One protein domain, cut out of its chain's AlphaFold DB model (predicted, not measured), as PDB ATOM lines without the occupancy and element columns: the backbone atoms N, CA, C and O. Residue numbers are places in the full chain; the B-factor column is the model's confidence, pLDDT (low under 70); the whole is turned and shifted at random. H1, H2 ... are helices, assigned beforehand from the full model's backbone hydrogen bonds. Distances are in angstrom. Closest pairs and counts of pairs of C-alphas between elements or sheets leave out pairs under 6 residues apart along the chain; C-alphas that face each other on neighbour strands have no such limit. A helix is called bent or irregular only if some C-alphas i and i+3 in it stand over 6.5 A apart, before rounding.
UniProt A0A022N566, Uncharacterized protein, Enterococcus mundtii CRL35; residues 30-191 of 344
ATOM      1  N   GLN A  30      44.702   4.223  10.341       59.69
ATOM      2  CA  GLN A  30      43.462   3.860  11.050       59.69
ATOM      3  C   GLN A  30      42.226   4.024  10.161       59.69
ATOM      4  O   GLN A  30      41.250   3.276  10.273       59.69
ATOM      5  N   PHE A  31      42.259   5.013   9.274       56.00
ATOM      6  CA  PHE A  31      41.201   5.246   8.310       56.00
ATOM      7  C   PHE A  31      41.107   4.103   7.290       56.00
ATOM      8  O   PHE A  31      40.030   3.531   7.096       56.00
ATOM      9  N   ASP A  32      42.245   3.673   6.746       70.75
ATOM     10  CA  ASP A  32      42.339   2.517   5.853       70.75
ATOM     11  C   ASP A  32      41.916   1.206   6.534       70.75
ATOM     12  O   ASP A  32      41.230   0.373   5.926       70.75
ATOM     13  N   GLU A  33      42.262   1.009   7.809       76.06
ATOM     14  CA  GLU A  33      41.789  -0.137   8.593       76.06
ATOM     15  C   GLU A  33      40.269  -0.123   8.791       76.06
ATOM     16  O   GLU A  33      39.612  -1.161   8.637       76.06
ATOM     17  N   ASN A  34      39.686   1.046   9.062       77.94
ATOM     18  CA  ASN A  34      38.240   1.207   9.202       77.94
ATOM     19  C   ASN A  34      37.505   0.919   7.887       77.94
ATOM     20  O   ASN A  34      36.512   0.180   7.888       77.94
ATOM     21  N   ILE A  35      38.019   1.416   6.757       80.38
ATOM     22  CA  ILE A  35      37.482   1.121   5.421       80.38
ATOM     23  C   ILE A  35      37.549  -0.380   5.142       80.38
ATOM     24  O   ILE A  35      36.545  -0.976   4.741       80.38
ATOM     25  N   ARG A  36      38.695  -1.030   5.392       79.38
ATOM     26  CA  ARG A  36      38.855  -2.484   5.207       79.38
ATOM     27  C   ARG A  36      37.906  -3.276   6.105       79.38
ATOM     28  O   ARG A  36      37.285  -4.242   5.651       79.38
ATOM     29  N   GLY A  37      37.758  -2.861   7.361       81.25
ATOM     30  CA  GLY A  37      36.865  -3.478   8.336       81.25
ATOM     31  C   GLY A  37      35.389  -3.375   7.944       81.25
ATOM     32  O   GLY A  37      34.642  -4.351   8.078       81.25
ATOM     33  N   GLU A  38      34.955  -2.225   7.429       83.12
ATOM     34  CA  GLU A  38      33.606  -2.034   6.886       83.12
ATOM     35  C   GLU A  38      33.402  -2.801   5.576       83.12
ATOM     36  O   GLU A  38      32.411  -3.525   5.439       83.12
ATOM     37  N   LEU A  39      34.361  -2.753   4.650       82.44
ATOM     38  CA  LEU A  39      34.323  -3.514   3.400       82.44
ATOM     39  C   LEU A  39      34.137  -5.011   3.678       82.44
ATOM     40  O   LEU A  39      33.233  -5.635   3.121       82.44
ATOM     41  N   ALA A  40      34.884  -5.577   4.631       82.50
ATOM     42  CA  ALA A  40      34.756  -6.977   5.032       82.50
ATOM     43  C   ALA A  40      33.342  -7.352   5.522       82.50
ATOM     44  O   ALA A  40      32.917  -8.502   5.368       82.50
ATOM     45  N   LYS A  41      32.575  -6.411   6.094       86.12
ATOM     46  CA  LYS A  41      31.170  -6.650   6.481       86.12
ATOM     47  C   LYS A  41      30.271  -6.788   5.257       86.12
ATOM     48  O   LYS A  41      29.364  -7.622   5.277       86.12
ATOM     49  N   TYR A  42      30.521  -6.010   4.206       82.06
ATOM     50  CA  TYR A  42      29.772  -6.097   2.953       82.06
ATOM     51  C   TYR A  42      30.150  -7.335   2.138       82.06
ATOM     52  O   TYR A  42      29.260  -8.001   1.609       82.06
ATOM     53  N   LEU A  43      31.431  -7.718   2.118       81.06
ATOM     54  CA  LEU A  43      31.893  -8.924   1.418       81.06
ATOM     55  C   LEU A  43      31.216 -10.204   1.939       81.06
ATOM     56  O   LEU A  43      30.935 -11.112   1.164       81.06
ATOM     57  N   LYS A  44      30.841 -10.260   3.225       83.81
ATOM     58  CA  LYS A  44      30.078 -11.390   3.801       83.81
ATOM     59  C   LYS A  44      28.672 -11.567   3.214       83.81
ATOM     60  O   LYS A  44      28.078 -12.625   3.398       83.81
ATOM     61  N   ARG A  45      28.119 -10.542   2.559       79.88
ATOM     62  CA  ARG A  45      26.790 -10.572   1.920       79.88
ATOM     63  C   ARG A  45      26.849 -10.978   0.445       79.88
ATOM     64  O   ARG A  45      25.805 -11.107  -0.193       79.88
ATOM     65  N   GLN A  46      28.051 -11.145  -0.105       83.00
ATOM     66  CA  GLN A  46      28.250 -11.513  -1.500       83.00
ATOM     67  C   GLN A  46      28.014 -13.003  -1.718       83.00
ATOM     68  O   GLN A  46      28.293 -13.833  -0.852       83.00
ATOM     69  N   ILE A  47      27.525 -13.339  -2.910       77.44
ATOM     70  CA  ILE A  47      27.420 -14.733  -3.327       77.44
ATOM     71  C   ILE A  47      28.830 -15.209  -3.729       77.44
ATOM     72  O   ILE A  47      29.464 -14.578  -4.583       77.44
ATOM     73  N   PRO A  48      29.360 -16.292  -3.131       72.56
ATOM     74  CA  PRO A  48      30.691 -16.789  -3.466       72.56
ATOM     75  C   PRO A  48      30.785 -17.199  -4.939       72.56
ATOM     76  O   PRO A  48      29.866 -17.823  -5.462       72.56
ATOM     77  N   ARG A  49      31.935 -16.930  -5.576       66.81
ATOM     78  CA  ARG A  49      32.280 -17.397  -6.939       66.81
ATOM     79  C   ARG A  49      31.345 -16.912  -8.062       66.81
ATOM     80  O   ARG A  49      31.264 -17.552  -9.104       66.81
ATOM     81  N   VAL A  50      30.653 -15.790  -7.866       69.44
ATOM     82  CA  VAL A  50      29.831 -15.143  -8.903       69.44
ATOM     83  C   VAL A  50      30.630 -14.063  -9.631       69.44
ATOM     84  O   VAL A  50      31.604 -13.537  -9.092       69.44
ATOM     85  N   MET A  51      30.198 -13.748 -10.856       74.38
ATOM     86  CA  MET A  51      30.747 -12.687 -11.696       74.38
ATOM     87  C   MET A  51      30.892 -11.358 -10.945       74.38
ATOM     88  O   MET A  51      30.041 -10.955 -10.146       74.38
ATOM     89  N   THR A  52      32.004 -10.691 -11.223       85.69
ATOM     90  CA  THR A  52      32.302  -9.319 -10.822       85.69
ATOM     91  C   THR A  52      31.737  -8.357 -11.855       85.69
ATOM     92  O   THR A  52      31.783  -8.636 -13.051       85.69
ATOM     93  N   SER A  53      31.251  -7.203 -11.416       87.94
ATOM     94  CA  SER A  53      30.861  -6.135 -12.329       87.94
ATOM     95  C   SER A  53      32.042  -5.217 -12.606       87.94
ATOM     96  O   SER A  53      32.644  -4.681 -11.677       87.94
ATOM     97  N   SER A  54      32.289  -4.945 -13.886       88.62
ATOM     98  CA  SER A  54      33.190  -3.869 -14.299       88.62
ATOM     99  C   SER A  54      32.661  -2.499 -13.859       88.62
ATOM    100  O   SER A  54      31.472  -2.340 -13.551       88.62
ATOM    101  N   LYS A  55      33.548  -1.499 -13.864       88.94
ATOM    102  CA  LYS A  55      33.220  -0.088 -13.629       88.94
ATOM    103  C   LYS A  55      32.107   0.402 -14.554       88.94
ATOM    104  O   LYS A  55      31.094   0.905 -14.082       88.94
ATOM    105  N   LYS A  56      32.285   0.210 -15.866       87.94
ATOM    106  CA  LYS A  56      31.329   0.645 -16.893       87.94
ATOM    107  C   LYS A  56      29.951   0.023 -16.668       87.94
ATOM    108  O   LYS A  56      28.966   0.745 -16.586       87.94
ATOM    109  N   ALA A  57      29.901  -1.290 -16.439       90.44
ATOM    110  CA  ALA A  57      28.648  -1.979 -16.150       90.44
ATOM    111  C   ALA A  57      27.999  -1.488 -14.844       90.44
ATOM    112  O   ALA A  57      26.777  -1.430 -14.751       90.44
ATOM    113  N   ALA A  58      28.787  -1.137 -13.822       91.94
ATOM    114  CA  ALA A  58      28.259  -0.586 -12.576       91.94
ATOM    115  C   ALA A  58      27.618   0.788 -12.783       91.94
ATOM    116  O   ALA A  58      26.513   1.025 -12.310       91.94
ATOM    117  N   ILE A  59      28.283   1.662 -13.532       90.81
ATOM    118  CA  ILE A  59      27.778   2.989 -13.878       90.81
ATOM    119  C   ILE A  59      26.479   2.888 -14.686       90.81
ATOM    120  O   ILE A  59      25.485   3.511 -14.318       90.81
ATOM    121  N   GLU A  60      26.463   2.062 -15.734       91.88
ATOM    122  CA  GLU A  60      25.272   1.837 -16.562       91.88
ATOM    123  C   GLU A  60      24.096   1.328 -15.717       91.88
ATOM    124  O   GLU A  60      22.955   1.754 -15.907       91.88
ATOM    125  N   ARG A  61      24.363   0.464 -14.724       93.75
ATOM    126  CA  ARG A  61      23.322   0.011 -13.795       93.75
ATOM    127  C   ARG A  61      22.776   1.128 -12.916       93.75
ATOM    128  O   ARG A  61      21.560   1.233 -12.762       93.75
ATOM    129  N   LEU A  62      23.646   1.965 -12.355       93.69
ATOM    130  CA  LEU A  62      23.222   3.093 -11.524       93.69
ATOM    131  C   LEU A  62      22.397   4.106 -12.334       93.69
ATOM    132  O   LEU A  62      21.344   4.541 -11.870       93.69
ATOM    133  N   GLN A  63      22.810   4.410 -13.567       93.62
ATOM    134  CA  GLN A  63      22.061   5.268 -14.493       93.62
ATOM    135  C   GLN A  63      20.700   4.673 -14.869       93.62
ATOM    136  O   GLN A  63      19.692   5.379 -14.903       93.62
ATOM    137  N   HIS A  64      20.635   3.364 -15.121       94.44
ATOM    138  CA  HIS A  64      19.369   2.709 -15.434       94.44
ATOM    139  C   HIS A  64      18.431   2.655 -14.216       94.44
ATOM    140  O   HIS A  64      17.231   2.881 -14.342       94.44
ATOM    141  N   ALA A  65      18.963   2.441 -13.011       92.62
ATOM    142  CA  ALA A  65      18.174   2.567 -11.788       92.62
ATOM    143  C   ALA A  65      17.638   4.003 -11.609       92.62
ATOM    144  O   ALA A  65      16.469   4.190 -11.268       92.62
ATOM    145  N   GLN A  66      18.454   5.021 -11.896       94.31
ATOM    146  CA  GLN A  66      18.020   6.417 -11.870       94.31
ATOM    147  C   GLN A  66      16.892   6.680 -12.877       94.31
ATOM    148  O   GLN A  66      15.891   7.304 -12.522       94.31
ATOM    149  N   SER A  67      16.994   6.177 -14.111       93.94
ATOM    150  CA  SER A  67      15.955   6.384 -15.129       93.94
ATOM    151  C   SER A  67      14.626   5.720 -14.747       93.94
ATOM    152  O   SER A  67      13.565   6.337 -14.896       93.94
ATOM    153  N   ILE A  68      14.670   4.521 -14.152       93.00
ATOM    154  CA  ILE A  68      13.493   3.865 -13.560       93.00
ATOM    155  C   ILE A  68      12.879   4.765 -12.480       93.00
ATOM    156  O   ILE A  68      11.667   5.005 -12.499       93.00
ATOM    157  N   ALA A  69      13.696   5.307 -11.573       92.06
ATOM    158  CA  ALA A  69      13.228   6.167 -10.489       92.06
ATOM    159  C   ALA A  69      12.580   7.467 -10.987       92.06
ATOM    160  O   ALA A  69      11.492   7.807 -10.520       92.06
ATOM    161  N   ILE A  70      13.182   8.135 -11.977       92.50
ATOM    162  CA  ILE A  70      12.625   9.336 -12.623       92.50
ATOM    163  C   ILE A  70      11.281   9.007 -13.289       92.50
ATOM    164  O   ILE A  70      10.292   9.714 -13.097       92.50
ATOM    165  N   SER A  71      11.186   7.877 -14.000       91.56
ATOM    166  CA  SER A  71       9.936   7.450 -14.654       91.56
ATOM    167  C   SER A  71       8.791   7.137 -13.673       91.56
ATOM    168  O   SER A  71       7.619   7.047 -14.066       91.56
ATOM    169  N   CYS A  72       9.131   6.947 -12.398       89.69
ATOM    170  CA  CYS A  72       8.214   6.647 -11.308       89.69
ATOM    171  C   CYS A  72       7.997   7.820 -10.345       89.69
ATOM    172  O   CYS A  72       7.229   7.661  -9.402       89.69
ATOM    173  N   GLU A  73       8.597   8.992 -10.575       86.81
ATOM    174  CA  GLU A  73       8.536  10.129  -9.644       86.81
ATOM    175  C   GLU A  73       7.108  10.601  -9.345       86.81
ATOM    176  O   GLU A  73       6.778  10.946  -8.213       86.81
ATOM    177  N   LYS A  74       6.233  10.540 -10.354       84.94
ATOM    178  CA  LYS A  74       4.812  10.908 -10.253       84.94
ATOM    179  C   LYS A  74       3.883   9.714  -9.987       84.94
ATOM    180  O   LYS A  74       2.666   9.876 -10.018       84.94
ATOM    181  N   LYS A  75       4.430   8.509  -9.801       85.00
ATOM    182  CA  LYS A  75       3.669   7.263  -9.614       85.00
ATOM    183  C   LYS A  75       3.664   6.842  -8.142       85.00
ATOM    184  O   LYS A  75       4.408   7.370  -7.322       85.00
ATOM    185  N   ASP A  76       2.818   5.868  -7.812       82.88
ATOM    186  CA  ASP A  76       2.804   5.249  -6.483       82.88
ATOM    187  C   ASP A  76       4.141   4.533  -6.194       82.88
ATOM    188  O   ASP A  76       4.737   3.909  -7.078       82.88
ATOM    189  N   GLN A  77       4.592   4.572  -4.938       84.75
ATOM    190  CA  GLN A  77       5.803   3.893  -4.466       84.75
ATOM    191  C   GLN A  77       5.766   2.384  -4.733       84.75
ATOM    192  O   GLN A  77       6.806   1.777  -4.981       84.75
ATOM    193  N   ASN A  78       4.574   1.781  -4.754       88.25
ATOM    194  CA  ASN A  78       4.402   0.369  -5.108       88.25
ATOM    195  C   ASN A  78       4.843   0.061  -6.550       88.25
ATOM    196  O   ASN A  78       5.379  -1.017  -6.822       88.25
ATOM    197  N   VAL A  79       4.661   1.012  -7.473       90.56
ATOM    198  CA  VAL A  79       5.103   0.867  -8.867       90.56
ATOM    199  C   VAL A  79       6.627   0.887  -8.932       90.56
ATOM    200  O   VAL A  79       7.221  -0.000  -9.544       90.56
ATOM    201  N   LEU A  80       7.258   1.828  -8.224       91.75
ATOM    202  CA  LEU A  80       8.715   1.899  -8.110       91.75
ATOM    203  C   LEU A  80       9.293   0.613  -7.503       91.75
ATOM    204  O   LEU A  80      10.248   0.057  -8.040       91.75
ATOM    205  N   ALA A  81       8.699   0.117  -6.414       91.19
ATOM    206  CA  ALA A  81       9.121  -1.120  -5.761       91.19
ATOM    207  C   ALA A  81       9.091  -2.306  -6.731       91.19
ATOM    208  O   ALA A  81      10.046  -3.078  -6.797       91.19
ATOM    209  N   THR A  82       8.013  -2.431  -7.508       92.94
ATOM    210  CA  THR A  82       7.827  -3.526  -8.467       92.94
ATOM    211  C   THR A  82       8.874  -3.468  -9.579       92.94
ATOM    212  O   THR A  82       9.563  -4.459  -9.813       92.94
ATOM    213  N   GLN A  83       9.063  -2.299 -10.200       92.81
ATOM    214  CA  GLN A  83      10.043  -2.125 -11.278       92.81
ATOM    215  C   GLN A  83      11.481  -2.343 -10.796       92.81
ATOM    216  O   GLN A  83      12.254  -3.035 -11.454       92.81
ATOM    217  N   MET A  84      11.835  -1.826  -9.615       93.56
ATOM    218  CA  MET A  84      13.157  -2.048  -9.021       93.56
ATOM    219  C   MET A  84      13.381  -3.514  -8.641       93.56
ATOM    220  O   MET A  84      14.487  -4.026  -8.792       93.56
ATOM    221  N   THR A  85      12.341  -4.213  -8.176       92.81
ATOM    222  CA  THR A  85      12.421  -5.650  -7.869       92.81
ATOM    223  C   THR A  85      12.737  -6.465  -9.112       92.81
ATOM    224  O   THR A  85      13.597  -7.344  -9.066       92.81
ATOM    225  N   GLU A  86      12.046  -6.178 -10.213       92.88
ATOM    226  CA  GLU A  86      12.259  -6.857 -11.486       92.88
ATOM    227  C   GLU A  86      13.651  -6.554 -12.045       92.88
ATOM    228  O   GLU A  86      14.390  -7.477 -12.386       92.88
ATOM    229  N   TYR A  87      14.052  -5.282 -12.032       93.44
ATOM    230  CA  TYR A  87      15.357  -4.851 -12.515       93.44
ATOM    231  C   TYR A  87      16.525  -5.492 -11.744       93.44
ATOM    232  O   TYR A  87      17.467  -6.019 -12.340       93.44
ATOM    233  N   PHE A  88      16.456  -5.505 -10.411       93.12
ATOM    234  CA  PHE A  88      17.529  -6.028  -9.565       93.12
ATOM    235  C   PHE A  88      17.490  -7.542  -9.356       93.12
ATOM    236  O   PHE A  88      18.353  -8.074  -8.654       93.12
ATOM    237  N   LYS A  89      16.523  -8.259  -9.940       88.00
ATOM    238  CA  LYS A  89      16.362  -9.703  -9.734       88.00
ATOM    239  C   LYS A  89      17.665 -10.464  -9.985       88.00
ATOM    240  O   LYS A  89      18.099 -11.221  -9.118       88.00
ATOM    241  N   ASP A  90      18.335 -10.170 -11.098       83.44
ATOM    242  CA  ASP A  90      19.550 -10.877 -11.502       83.44
ATOM    243  C   ASP A  90      20.823 -10.020 -11.509       83.44
ATOM    244  O   ASP A  90      21.917 -10.574 -11.627       83.44
ATOM    245  N   ASN A  91      20.709  -8.712 -11.262       86.94
ATOM    246  CA  ASN A  91      21.791  -7.745 -11.475       86.94
ATOM    247  C   ASN A  91      22.029  -6.800 -10.283       86.94
ATOM    248  O   ASN A  91      22.301  -5.622 -10.479       86.94
ATOM    249  N   PHE A  92      21.925  -7.302  -9.046       92.31
ATOM    250  CA  PHE A  92      22.154  -6.506  -7.834       92.31
ATOM    251  C   PHE A  92      23.559  -6.706  -7.251       92.31
ATOM    252  O   PHE A  92      23.872  -7.770  -6.708       92.31
ATOM    253  N   TYR A  93      24.398  -5.679  -7.347       93.75
ATOM    254  CA  TYR A  93      25.805  -5.709  -6.952       93.75
ATOM    255  C   TYR A  93      26.099  -4.789  -5.766       93.75
ATOM    256  O   TYR A  93      25.264  -3.998  -5.320       93.75
ATOM    257  N   LEU A  94      27.319  -4.904  -5.235       92.31
ATOM    258  CA  LEU A  94      27.752  -4.108  -4.094       92.31
ATOM    259  C   LEU A  94      27.676  -2.599  -4.368       92.31
ATOM    260  O   LEU A  94      27.232  -1.862  -3.491       92.31
ATOM    261  N   THR A  95      28.018  -2.144  -5.575       93.88
ATOM    262  CA  THR A  95      27.875  -0.726  -5.952       93.88
ATOM    263  C   THR A  95      26.438  -0.228  -5.831       93.88
ATOM    264  O   THR A  95      26.216   0.847  -5.280       93.88
ATOM    265  N   ASP A  96      25.462  -1.026  -6.270       93.75
ATOM    266  CA  ASP A  96      24.039  -0.659  -6.250       93.75
ATOM    267  C   ASP A  96      23.546  -0.507  -4.804       93.75
ATOM    268  O   ASP A  96      22.886   0.469  -4.439       93.75
ATOM    269  N   TYR A  97      23.943  -1.445  -3.942       94.00
ATOM    270  CA  TYR A  97      23.629  -1.410  -2.517       94.00
ATOM    271  C   TYR A  97      24.271  -0.214  -1.807       94.00
ATOM    272  O   TYR A  97      23.593   0.495  -1.061       94.00
ATOM    273  N   LEU A  98      25.567   0.024  -2.029       93.94
ATOM    274  CA  LEU A  98      26.287   1.128  -1.392       93.94
ATOM    275  C   LEU A  98      25.739   2.483  -1.835       93.94
ATOM    276  O   LEU A  98      25.565   3.358  -0.990       93.94
ATOM    277  N   HIS A  99      25.413   2.640  -3.118       94.56
ATOM    278  CA  HIS A  99      24.837   3.871  -3.652       94.56
ATOM    279  C   HIS A  99      23.492   4.207  -2.997       94.56
ATOM    280  O   HIS A  99      23.300   5.309  -2.480       94.56
ATOM    281  N   VAL A 100      22.579   3.234  -2.915       93.88
ATOM    282  CA  VAL A 100      21.280   3.455  -2.264       93.88
ATOM    283  C   VAL A 100      21.454   3.803  -0.785       93.88
ATOM    284  O   VAL A 100      20.849   4.754  -0.289       93.88
ATOM    285  N   TRP A 101      22.313   3.077  -0.065       93.69
ATOM    286  CA  TRP A 101      22.572   3.370   1.344       93.69
ATOM    287  C   TRP A 101      23.240   4.724   1.568       93.69
ATOM    288  O   TRP A 101      22.953   5.382   2.569       93.69
ATOM    289  N   LEU A 102      24.107   5.155   0.653       94.06
ATOM    290  CA  LEU A 102      24.723   6.476   0.679       94.06
ATOM    291  C   LEU A 102      23.657   7.575   0.618       94.06
ATOM    292  O   LEU A 102      23.644   8.452   1.482       94.06
ATOM    293  N   ASN A 103      22.711   7.475  -0.316       93.62
ATOM    294  CA  ASN A 103      21.616   8.439  -0.442       93.62
ATOM    295  C   ASN A 103      20.661   8.415   0.761       93.62
ATOM    296  O   ASN A 103      20.231   9.467   1.237       93.62
ATOM    297  N   ILE A 104      20.376   7.229   1.309       93.00
ATOM    298  CA  ILE A 104      19.593   7.090   2.544       93.00
ATOM    299  C   ILE A 104      20.268   7.830   3.706       93.00
ATOM    300  O   ILE A 104      19.598   8.529   4.467       93.00
ATOM    301  N   ASP A 105      21.578   7.656   3.882       92.56
ATOM    302  CA  ASP A 105      22.295   8.266   5.001       92.56
ATOM    303  C   ASP A 105      22.490   9.777   4.806       92.56
ATOM    304  O   ASP A 105      22.374  10.515   5.784       92.56
ATOM    305  N   LYS A 106      22.631  10.260   3.565       92.81
ATOM    306  CA  LYS A 106      22.573  11.696   3.242       92.81
ATOM    307  C   LYS A 106      21.228  12.330   3.605       92.81
ATOM    308  O   LYS A 106      21.214  13.356   4.276       92.81
ATOM    309  N   GLU A 107      20.101  11.710   3.234       92.56
ATOM    310  CA  GLU A 107      18.774  12.234   3.606       92.56
ATOM    311  C   GLU A 107      18.603  12.268   5.135       92.56
ATOM    312  O   GLU A 107      18.025  13.205   5.686       92.56
ATOM    313  N   LYS A 108      19.110  11.254   5.849       91.12
ATOM    314  CA  LYS A 108      19.084  11.257   7.321       91.12
ATOM    315  C   LYS A 108      19.934  12.376   7.906       91.12
ATOM    316  O   LYS A 108      19.484  13.009   8.855       91.12
ATOM    317  N   LEU A 109      21.133  12.599   7.366       91.50
ATOM    318  CA  LEU A 109      22.023  13.657   7.830       91.50
ATOM    319  C   LEU A 109      21.351  15.017   7.674       91.50
ATOM    320  O   LEU A 109      21.279  15.757   8.648       91.50
ATOM    321  N   GLN A 110      20.760  15.278   6.507       91.00
ATOM    322  CA  GLN A 110      20.017  16.506   6.256       91.00
ATOM    323  C   GLN A 110      18.891  16.708   7.285       91.00
ATOM    324  O   GLN A 110      18.792  17.769   7.895       91.00
ATOM    325  N   LYS A 111      18.088  15.671   7.560       89.00
ATOM    326  CA  LYS A 111      17.019  15.747   8.574       89.00
ATOM    327  C   LYS A 111      17.543  16.025   9.981       89.00
ATOM    328  O   LYS A 111      16.875  16.714  10.748       89.00
ATOM    329  N   PHE A 112      18.696  15.468  10.347       86.94
ATOM    330  CA  PHE A 112      19.308  15.754  11.643       86.94
ATOM    331  C   PHE A 112      19.868  17.176  11.704       86.94
ATOM    332  O   PHE A 112      19.687  17.849  12.714       86.94
ATOM    333  N   GLU A 113      20.483  17.663  10.629       86.25
ATOM    334  CA  GLU A 113      20.982  19.037  10.549       86.25
ATOM    335  C   GLU A 113      19.838  20.065  10.619       86.25
ATOM    336  O   GLU A 113      19.942  21.029  11.374       86.25
ATOM    337  N   GLU A 114      18.700  19.813   9.966       86.25
ATOM    338  CA  GLU A 114      17.485  20.645  10.067       86.25
ATOM    339  C   GLU A 114      16.901  20.695  11.493       86.25
ATOM    340  O   GLU A 114      16.286  21.683  11.896       86.25
ATOM    341  N   GLN A 115      17.082  19.628  12.272       81.31
ATOM    342  CA  GLN A 115      16.600  19.523  13.656       81.31
ATOM    343  C   GLN A 115      17.621  20.014  14.687       81.31
ATOM    344  O   GLN A 115      17.278  20.145  15.864       81.31
ATOM    345  N   LYS A 116      18.856  20.301  14.260       78.38
ATOM    346  CA  LYS A 116      19.980  20.637  15.136       78.38
ATOM    347  C   LYS A 116      19.695  21.862  16.002       78.38
ATOM    348  O   LYS A 116      19.894  21.793  17.209       78.38
ATOM    349  N   SER A 117      19.173  22.940  15.418       69.06
ATOM    350  CA  SER A 117      18.839  24.169  16.157       69.06
ATOM    351  C   SER A 117      17.814  23.916  17.266       69.06
ATOM    352  O   SER A 117      18.034  24.292  18.411       69.06
ATOM    353  N   ARG A 118      16.754  23.162  16.960       69.88
ATOM    354  CA  ARG A 118      15.659  22.858  17.899       69.88
ATOM    355  C   ARG A 118      16.085  21.993  19.087       69.88
ATOM    356  O   ARG A 118      15.450  22.043  20.133       69.88
ATOM    357  N   ILE A 119      17.100  21.145  18.910       67.12
ATOM    358  CA  ILE A 119      17.561  20.199  19.938       67.12
ATOM    359  C   ILE A 119      18.656  20.819  20.810       67.12
ATOM    360  O   ILE A 119      18.683  20.555  22.010       67.12
ATOM    361  N   ILE A 120      19.519  21.663  20.235       64.69
ATOM    362  CA  ILE A 120      20.549  22.393  20.990       64.69
ATOM    363  C   ILE A 120      19.900  23.361  21.986       64.69
ATOM    364  O   ILE A 120      20.318  23.418  23.135       64.69
ATOM    365  N   GLU A 121      18.815  24.036  21.597       60.47
ATOM    366  CA  GLU A 121      18.058  24.929  22.489       60.47
ATOM    367  C   GLU A 121      17.390  24.199  23.675       60.47
ATOM    368  O   GLU A 121      17.101  24.816  24.697       60.47
ATOM    369  N   ALA A 122      17.177  22.880  23.579       67.38
ATOM    370  CA  ALA A 122      16.553  22.058  24.622       67.38
ATOM    371  C   ALA A 122      17.551  21.461  25.648       67.38
ATOM    372  O   ALA A 122      17.134  20.694  26.514       67.38
ATOM    373  N   ASN A 123      18.843  21.812  25.544       61.81
ATOM    374  CA  ASN A 123      19.982  21.625  26.466       61.81
ATOM    375  C   ASN A 123      20.347  20.229  27.027       61.81
ATOM    376  O   ASN A 123      21.525  20.003  27.279       61.81
ATOM    377  N   ASP A 124      19.449  19.251  27.159       59.19
ATOM    378  CA  ASP A 124      19.791  18.025  27.914       59.19
ATOM    379  C   ASP A 124      20.496  16.922  27.094       59.19
ATOM    380  O   ASP A 124      20.959  15.935  27.660       59.19
ATOM    381  N   ASN A 125      20.588  17.038  25.760       64.44
ATOM    382  CA  ASN A 125      21.182  15.992  24.900       64.44
ATOM    383  C   ASN A 125      21.948  16.525  23.669       64.44
ATOM    384  O   ASN A 125      22.156  15.781  22.702       64.44
ATOM    385  N   ALA A 126      22.357  17.797  23.675       72.25
ATOM    386  CA  ALA A 126      23.013  18.439  22.531       72.25
ATOM    387  C   ALA A 126      24.313  17.723  22.110       72.25
ATOM    388  O   ALA A 126      24.536  17.485  20.920       72.25
ATOM    389  N   ASP A 127      25.118  17.278  23.079       77.88
ATOM    390  CA  ASP A 127      26.381  16.570  22.824       77.88
ATOM    391  C   ASP A 127      26.162  15.203  22.173       77.88
ATOM    392  O   ASP A 127      26.853  14.823  21.227       77.88
ATOM    393  N   ILE A 128      25.153  14.460  22.638       78.75
ATOM    394  CA  ILE A 128      24.803  13.145  22.086       78.75
ATOM    395  C   ILE A 128      24.327  13.295  20.641       78.75
ATOM    396  O   ILE A 128      24.684  12.493  19.775       78.75
ATOM    397  N   PHE A 129      23.526  14.327  20.373       81.12
ATOM    398  CA  PHE A 129      23.029  14.612  19.035       81.12
ATOM    399  C   PHE A 129      24.159  15.017  18.080       81.12
ATOM    400  O   PHE A 129      24.215  14.534  16.950       81.12
ATOM    401  N   THR A 130      25.097  15.836  18.556       81.88
ATOM    402  CA  THR A 130      26.263  16.276  17.779       81.88
ATOM    403  C   THR A 130      27.167  15.097  17.416       81.88
ATOM    404  O   THR A 130      27.443  14.894  16.235       81.88
ATOM    405  N   ARG A 131      27.489  14.224  18.381       83.75
ATOM    406  CA  ARG A 131      28.252  12.985  18.127       83.75
ATOM    407  C   ARG A 131      27.552  12.041  17.145       83.75
ATOM    408  O   ARG A 131      28.200  11.347  16.366       83.75
ATOM    409  N   LEU A 132      26.218  11.993  17.163       85.25
ATOM    410  CA  LEU A 132      25.447  11.181  16.215       85.25
ATOM    411  C   LEU A 132      25.554  11.729  14.787       85.25
ATOM    412  O   LEU A 132      25.698  10.945  13.847       85.25
ATOM    413  N   ILE A 133      25.501  13.053  14.625       87.19
ATOM    414  CA  ILE A 133      25.715  13.720  13.336       87.19
ATOM    415  C   ILE A 133      27.126  13.433  12.816       87.19
ATOM    416  O   ILE A 133      27.270  13.058  11.655       87.19
ATOM    417  N   GLU A 134      28.148  13.568  13.660       87.25
ATOM    418  CA  GLU A 134      29.547  13.289  13.307       87.25
ATOM    419  C   GLU A 134      29.736  11.836  12.861       87.25
ATOM    420  O   GLU A 134      30.195  11.590  11.748       87.25
ATOM    421  N   SER A 135      29.234  10.871  13.638       86.81
ATOM    422  CA  SER A 135      29.282   9.449  13.269       86.81
ATOM    423  C   SER A 135      28.560   9.146  11.946       86.81
ATOM    424  O   SER A 135      28.970   8.272  11.171       86.81
ATOM    425  N   LEU A 136      27.474   9.865  11.643       89.25
ATOM    426  CA  LEU A 136      26.778   9.727  10.365       89.25
ATOM    427  C   LEU A 136      27.581  10.337   9.205       89.25
ATOM    428  O   LEU A 136      27.597   9.752   8.121       89.25
ATOM    429  N   LYS A 137      28.271  11.464   9.427       89.56
ATOM    430  CA  LYS A 137      29.192  12.065   8.447       89.56
ATOM    431  C   LYS A 137      30.340  11.115   8.126       89.56
ATOM    432  O   LYS A 137      30.576  10.853   6.948       89.56
ATOM    433  N   GLU A 138      30.963  10.526   9.142       88.50
ATOM    434  CA  GLU A 138      31.994   9.496   8.974       88.50
ATOM    435  C   GLU A 138      31.466   8.310   8.161       88.50
ATOM    436  O   GLU A 138      32.063   7.925   7.161       88.50
ATOM    437  N   THR A 139      30.281   7.793   8.506       89.31
ATOM    438  CA  THR A 139      29.652   6.680   7.770       89.31
ATOM    439  C   THR A 139      29.457   7.005   6.284       89.31
ATOM    440  O   THR A 139      29.634   6.137   5.424       89.31
ATOM    441  N   ILE A 140      29.073   8.244   5.963       90.94
ATOM    442  CA  ILE A 140      28.907   8.712   4.583       90.94
ATOM    443  C   ILE A 140      30.256   8.751   3.860       90.94
ATOM    444  O   ILE A 140      30.327   8.290   2.722       90.94
ATOM    445  N   VAL A 141      31.308   9.272   4.500       89.56
ATOM    446  CA  VAL A 141      32.669   9.319   3.939       89.56
ATOM    447  C   VAL A 141      33.180   7.907   3.662       89.56
ATOM    448  O   VAL A 141      33.458   7.581   2.509       89.56
ATOM    449  N   THR A 142      33.148   7.022   4.661       87.00
ATOM    450  CA  THR A 142      33.590   5.632   4.502       87.00
ATOM    451  C   THR A 142      32.815   4.922   3.394       87.00
ATOM    452  O   THR A 142      33.384   4.182   2.593       87.00
ATOM    453  N   ARG A 143      31.496   5.144   3.285       90.62
ATOM    454  CA  ARG A 143      30.713   4.507   2.218       90.62
ATOM    455  C   ARG A 143      31.066   5.041   0.831       90.62
ATOM    456  O   ARG A 143      31.070   4.253  -0.115       90.62
ATOM    457  N   LYS A 144      31.356   6.339   0.699       90.75
ATOM    458  CA  LYS A 144      31.826   6.927  -0.564       90.75
ATOM    459  C   LYS A 144      33.127   6.279  -1.021       90.75
ATOM    460  O   LYS A 144      33.236   5.912  -2.185       90.75
ATOM    461  N   GLU A 145      34.068   6.072  -0.114       89.12
ATOM    462  CA  GLU A 145      35.356   5.458  -0.446       89.12
ATOM    463  C   GLU A 145      35.220   3.993  -0.812       89.12
ATOM    464  O   GLU A 145      35.758   3.562  -1.826       89.12
ATOM    465  N   ILE A 146      34.429   3.229  -0.056       89.44
ATOM    466  CA  ILE A 146      34.128   1.837  -0.406       89.44
ATOM    467  C   ILE A 146      33.474   1.770  -1.794       89.44
ATOM    468  O   ILE A 146      33.802   0.881  -2.581       89.44
ATOM    469  N   LEU A 147      32.571   2.701  -2.119       91.75
ATOM    470  CA  LEU A 147      31.944   2.771  -3.438       91.75
ATOM    471  C   LEU A 147      32.978   3.038  -4.542       91.75
ATOM    472  O   LEU A 147      32.964   2.326  -5.544       91.75
ATOM    473  N   LEU A 148      33.895   3.991  -4.342       89.56
ATOM    474  CA  LEU A 148      34.993   4.271  -5.276       89.56
ATOM    475  C   LEU A 148      35.924   3.066  -5.445       89.56
ATOM    476  O   LEU A 148      36.193   2.660  -6.571       89.56
ATOM    477  N   ILE A 149      36.309   2.406  -4.348       88.25
ATOM    478  CA  ILE A 149      37.098   1.165  -4.383       88.25
ATOM    479  C   ILE A 149      36.383   0.095  -5.213       88.25
ATOM    480  O   ILE A 149      37.023  -0.589  -6.004       88.25
ATOM    481  N   CYS A 150      35.064  -0.054  -5.074       88.75
ATOM    482  CA  CYS A 150      34.301  -1.021  -5.867       88.75
ATOM    483  C   CYS A 150      34.249  -0.663  -7.360       88.75
ATOM    484  O   CYS A 150      34.138  -1.563  -8.192       88.75
ATOM    485  N   LEU A 151      34.299   0.624  -7.708       88.94
ATOM    486  CA  LEU A 151      34.355   1.074  -9.098       88.94
ATOM    487  C   LEU A 151      35.751   0.870  -9.695       88.94
ATOM    488  O   LEU A 151      35.852   0.381 -10.816       88.94
ATOM    489  N   ASP A 152      36.808   1.180  -8.947       86.56
ATOM    490  CA  ASP A 152      38.195   1.034  -9.405       86.56
ATOM    491  C   ASP A 152      38.653  -0.432  -9.438       86.56
ATOM    492  O   ASP A 152      39.438  -0.827 -10.300       86.56
ATOM    493  N   LYS A 153      38.159  -1.255  -8.507       84.75
ATOM    494  CA  LYS A 153      38.561  -2.655  -8.329       84.75
ATOM    495  C   LYS A 153      37.345  -3.586  -8.448       84.75
ATOM    496  O   LYS A 153      36.685  -3.889  -7.444       84.75
ATOM    497  N   PRO A 154      37.072  -4.120  -9.657       84.69
ATOM    498  CA  PRO A 154      35.930  -4.999  -9.925       84.69
ATOM    499  C   PRO A 154      35.848  -6.229  -9.013       84.69
ATOM    500  O   PRO A 154      34.756  -6.726  -8.747       84.69
ATOM    501  N   GLU A 155      36.982  -6.703  -8.489       83.44
ATOM    502  CA  GLU A 155      37.063  -7.847  -7.573       83.44
ATOM    503  C   GLU A 155      36.193  -7.699  -6.316       83.44
ATOM    504  O   GLU A 155      35.689  -8.706  -5.805       83.44
ATOM    505  N   PHE A 156      35.974  -6.460  -5.860       84.94
ATOM    506  CA  PHE A 156      35.108  -6.145  -4.727       84.94
ATOM    507  C   PHE A 156      33.653  -5.925  -5.147       84.94
ATOM    508  O   PHE A 156      32.755  -6.099  -4.324       84.94
ATOM    509  N   ASN A 157      33.382  -5.614  -6.417       88.94
ATOM    510  CA  ASN A 157      32.035  -5.365  -6.918       88.94
ATOM    511  C   ASN A 157      31.340  -6.648  -7.387       88.94
ATOM    512  O   ASN A 157      31.146  -6.889  -8.580       88.94
ATOM    513  N   ARG A 158      30.962  -7.498  -6.432       87.56
ATOM    514  CA  ARG A 158      30.273  -8.766  -6.711       87.56
ATOM    515  C   ARG A 158      28.778  -8.678  -6.460       87.56
ATOM    516  O   ARG A 158      28.304  -7.822  -5.708       87.56
ATOM    517  N   LYS A 159      28.056  -9.620  -7.068       90.81
ATOM    518  CA  LYS A 159      26.622  -9.806  -6.859       90.81
ATOM    519  C   LYS A 159      26.329 -10.104  -5.386       90.81
ATOM    520  O   LYS A 159      26.999 -10.925  -4.747       90.81
ATOM    521  N   LEU A 160      25.322  -9.427  -4.854       90.25
ATOM    522  CA  LEU A 160      24.857  -9.604  -3.486       90.25
ATOM    523  C   LEU A 160      23.749 -10.653  -3.403       90.25
ATOM    524  O   LEU A 160      23.105 -10.993  -4.394       90.25
ATOM    525  N   ASN A 161      23.542 -11.176  -2.196       88.94
ATOM    526  CA  ASN A 161      22.448 -12.091  -1.920       88.94
ATOM    527  C   ASN A 161      21.068 -11.404  -1.995       88.94
ATOM    528  O   ASN A 161      20.929 -10.183  -1.870       88.94
ATOM    529  N   ASP A 162      20.026 -12.221  -2.137       87.19
ATOM    530  CA  ASP A 162      18.640 -11.746  -2.210       87.19
ATOM    531  C   ASP A 162      18.201 -10.979  -0.950       87.19
ATOM    532  O   ASP A 162      17.365 -10.085  -1.039       87.19
ATOM    533  N   GLU A 163      18.790 -11.268   0.215       89.19
ATOM    534  CA  GLU A 163      18.503 -10.541   1.458       89.19
ATOM    535  C   GLU A 163      18.879  -9.056   1.354       89.19
ATOM    536  O   GLU A 163      18.104  -8.194   1.770       89.19
ATOM    537  N   ALA A 164      20.041  -8.739   0.772       88.50
ATOM    538  CA  ALA A 164      20.475  -7.360   0.565       88.50
ATOM    539  C   ALA A 164      19.588  -6.627  -0.453       88.50
ATOM    540  O   ALA A 164      19.288  -5.446  -0.271       88.50
ATOM    541  N   ARG A 165      19.133  -7.338  -1.494       90.25
ATOM    542  CA  ARG A 165      18.201  -6.804  -2.496       90.25
ATOM    543  C   ARG A 165      16.861  -6.439  -1.855       90.25
ATOM    544  O   ARG A 165      16.376  -5.323  -2.022       90.25
ATOM    545  N   VAL A 166      16.283  -7.362  -1.082       90.06
ATOM    546  CA  VAL A 166      15.012  -7.141  -0.370       90.06
ATOM    547  C   VAL A 166      15.136  -5.979   0.617       90.06
ATOM    548  O   VAL A 166      14.248  -5.133   0.666       90.06
ATOM    549  N   GLU A 167      16.257  -5.870   1.339       89.94
ATOM    550  CA  GLU A 167      16.506  -4.761   2.271       89.94
ATOM    551  C   GLU A 167      16.415  -3.384   1.589       89.94
ATOM    552  O   GLU A 167      15.847  -2.449   2.166       89.94
ATOM    553  N   VAL A 168      16.951  -3.254   0.374       89.69
ATOM    554  CA  VAL A 168      16.891  -2.012  -0.409       89.69
ATOM    555  C   VAL A 168      15.482  -1.749  -0.941       89.69
ATOM    556  O   VAL A 168      14.975  -0.637  -0.793       89.69
ATOM    557  N   ILE A 169      14.818  -2.767  -1.491       88.38
ATOM    558  CA  ILE A 169      13.469  -2.635  -2.065       88.38
ATOM    559  C   ILE A 169      12.433  -2.254  -0.996       88.38
ATOM    560  O   ILE A 169      11.558  -1.432  -1.248       88.38
ATOM    561  N   GLU A 170      12.541  -2.778   0.226       88.19
ATOM    562  CA  GLU A 170      11.649  -2.400   1.337       88.19
ATOM    563  C   GLU A 170      11.717  -0.908   1.703       88.19
ATOM    564  O   GLU A 170      10.815  -0.383   2.354       88.19
ATOM    565  N   ARG A 171      12.811  -0.231   1.342       85.19
ATOM    566  CA  ARG A 171      13.087   1.175   1.671       85.19
ATOM    567  C   ARG A 171      13.022   2.063   0.437       85.19
ATOM    568  O   ARG A 171      13.533   3.177   0.469       85.19
ATOM    569  N   VAL A 172      12.440   1.565  -0.651       85.75
ATOM    570  CA  VAL A 172      12.490   2.216  -1.952       85.75
ATOM    571  C   VAL A 172      11.866   3.612  -1.893       85.75
ATOM    572  O   VAL A 172      10.744   3.817  -1.433       85.75
ATOM    573  N   LYS A 173      12.620   4.593  -2.368       89.38
ATOM    574  CA  LYS A 173      12.174   5.966  -2.580       89.38
ATOM    575  C   LYS A 173      12.907   6.476  -3.803       89.38
ATOM    576  O   LYS A 173      14.083   6.165  -3.974       89.38
ATOM    577  N   THR A 174      12.228   7.249  -4.638       87.50
ATOM    578  CA  THR A 174      12.766   7.761  -5.909       87.50
ATOM    579  C   THR A 174      14.121   8.439  -5.711       87.50
ATOM    580  O   THR A 174      15.103   8.045  -6.330       87.50
ATOM    581  N   GLY A 175      14.210   9.340  -4.728       87.19
ATOM    582  CA  GLY A 175      15.440  10.064  -4.400       87.19
ATOM    583  C   GLY A 175      16.630   9.200  -3.964       87.19
ATOM    584  O   GLY A 175      17.753   9.688  -3.985       87.19
ATOM    585  N   TYR A 176      16.440   7.924  -3.603       92.50
ATOM    586  CA  TYR A 176      17.558   7.034  -3.252       92.50
ATOM    587  C   TYR A 176      18.318   6.482  -4.455       92.50
ATOM    588  O   TYR A 176      19.417   5.955  -4.283       92.50
ATOM    589  N   PHE A 177      17.767   6.634  -5.657       91.56
ATOM    590  CA  PHE A 177      18.392   6.191  -6.903       91.56
ATOM    591  C   PHE A 177      18.950   7.348  -7.729       91.56
ATOM    592  O   PHE A 177      19.520   7.104  -8.787       91.56
ATOM    593  N   ASN A 178      18.822   8.587  -7.253       90.69
ATOM    594  CA  ASN A 178      19.477   9.728  -7.882       90.69
ATOM    595  C   ASN A 178      20.991   9.553  -7.790       90.69
ATOM    596  O   ASN A 178      21.497   9.201  -6.722       90.69
ATOM    597  N   LEU A 179      21.690   9.788  -8.900       88.88
ATOM    598  CA  LEU A 179      23.143   9.710  -8.915       88.88
ATOM    599  C   LEU A 179      23.738  10.727  -7.945       88.88
ATOM    600  O   LEU A 179      23.313  11.880  -7.865       88.88
ATOM    601  N   ASP A 180      24.716  10.265  -7.175       86.50
ATOM    602  CA  ASP A 180      25.490  11.134  -6.305       86.50
ATOM    603  C   ASP A 180      26.345  12.089  -7.157       86.50
ATOM    604  O   ASP A 180      27.060  11.606  -8.035       86.50
ATOM    605  N   PRO A 181      26.391  13.403  -6.863       84.81
ATOM    606  CA  PRO A 181      27.273  14.334  -7.573       84.81
ATOM    607  C   PRO A 181      28.752  13.923  -7.546       84.81
ATOM    608  O   PRO A 181      29.528  14.297  -8.421       84.81
ATOM    609  N   MET A 182      29.173  13.150  -6.536       84.69
ATOM    610  CA  MET A 182      30.517  12.571  -6.509       84.69
ATOM    611  C   MET A 182      30.744  11.586  -7.664       84.69
ATOM    612  O   MET A 182      31.819  11.595  -8.254       84.69
ATOM    613  N   LEU A 183      29.744  10.770  -8.007       82.06
ATOM    614  CA  LEU A 183      29.839   9.833  -9.125       82.06
ATOM    615  C   LEU A 183      29.867  10.566 -10.463       82.06
ATOM    616  O   LEU A 183      30.650  10.189 -11.323       82.06
ATOM    617  N   GLU A 184      29.076  11.629 -10.611       79.94
ATOM    618  CA  GLU A 184      29.092  12.478 -11.810       79.94
ATOM    619  C   GLU A 184      30.490  13.076 -12.035       79.94
ATOM    620  O   GLU A 184      31.075  12.902 -13.102       79.94
ATOM    621  N   LYS A 185      31.094  13.659 -10.987       82.50
ATOM    622  CA  LYS A 185      32.476  14.168 -11.039       82.50
ATOM    623  C   LYS A 185      33.500  13.077 -11.338       82.50
ATOM    624  O   LYS A 185      34.385  13.270 -12.165       82.50
ATOM    625  N   TYR A 186      33.372  11.919 -10.691       79.38
ATOM    626  CA  TYR A 186      34.266  10.783 -10.912       79.38
ATOM    627  C   TYR A 186      34.208  10.273 -12.363       79.38
ATOM    628  O   TYR A 186      35.224   9.829 -12.903       79.38
ATOM    629  N   MET A 187      33.044  10.353 -13.013       76.94
ATOM    630  CA  MET A 187      32.886  10.029 -14.433       76.94
ATOM    631  C   MET A 187      33.577  11.079 -15.313       76.94
ATOM    632  O   MET A 187      34.433  10.722 -16.118       76.94
ATOM    633  N   GLU A 188      33.319  12.369 -15.078       77.31
ATOM    634  CA  GLU A 188      33.930  13.467 -15.842       77.31
ATOM    635  C   GLU A 188      35.466  13.520 -15.745       77.31
ATOM    636  O   GLU A 188      36.153  13.806 -16.727       77.31
ATOM    637  N   GLU A 189      36.031  13.287 -14.559       73.94
ATOM    638  CA  GLU A 189      37.482  13.323 -14.329       73.94
ATOM    639  C   GLU A 189      38.204  12.154 -15.004       73.94
ATOM    640  O   GLU A 189      39.329  12.306 -15.491       73.94
ATOM    641  N   LYS A 190      37.558  10.988 -15.066       65.25
ATOM    642  CA  LYS A 190      38.144   9.791 -15.673       65.25
ATOM    643  C   LYS A 190      38.015   9.789 -17.189       65.25
ATOM    644  O   LYS A 190      38.990   9.427 -17.842       65.25
ATOM    645  N   ASP A 191      36.927  10.316 -17.742       60.06
ATOM    646  CA  ASP A 191      36.800  10.522 -19.188       60.06
ATOM    647  C   ASP A 191      37.913  11.458 -19.710       60.06
ATOM    648  O   ASP A 191      38.521  11.206 -20.749       60.06
TER     649      ASP A 191
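What this domain is: This is residues 30 to 191 of the 344 residues of an uncharacterized protein of Enterococcus mundtii CRL35 (UniProt A0A022N566). A long helical hairpin, H4 and H5, makes the longest axis, and at its open end a shorter hairpin, H2 and H3, stands slantwise across it. H6 packs on H3 and H4, H7 on H2 and H4, and H1 on the side of H5; H8 is near H2 and H5. The printed part has 162 residues with eight named helices, H1 to H8 in chain order, and no named strand: all helix. It is compact, with a radius of gyration of the C-alphas of 17.0 A and spans of 52 by 43 by 34 A.

Where its parts are: H4, residues 94 to 120, runs 37.2 A from C-alpha 94 at (27.752, -4.108, -4.094). It is irregular, with C-alphas 114 and 117 7.2 A apart, and has a kink of 39 degrees near residue 114. H5, residues 126 to 152, runs 39.4 A to (38.195, 1.034, -9.405). H2, residues 55 to 71, spans 24.5 A. The others are H1, 30 to 43; H3, 77 to 87; H6, 162 to 169; H7, 174 to 177; and H8, 181 to 191.

How they stand to each other: H4 and H5 touch at a shallow tilt of 19 degrees, opposite ways; their closest C-alphas, Ile 120 and Ala 126, are 4.9 A apart. H2 touches H4 with residues 58 to 62 alone, at a steep tilt of 57 degrees; C-alphas 62 and 96 are closest, 6.5 A. H7 touches H4, closest at C-alphas 103 and 176, 5.1 A. Every O i to N i+4 pair is within hydrogen-bond range in H2, H3, H5, H6 and H8, against 9 of 10 in H1 and 21 of 23 in H4; H7 is too short for one.

The domain as a whole: The farthest C-alphas, Arg 49 and Glu 121, are 53.5 A apart. The printed part has no cut, and the link from H1 to H2 is long. pLDDT is under 70 at residues 30 to 31, 49 to 50, 117 to 125 and 190 to 191.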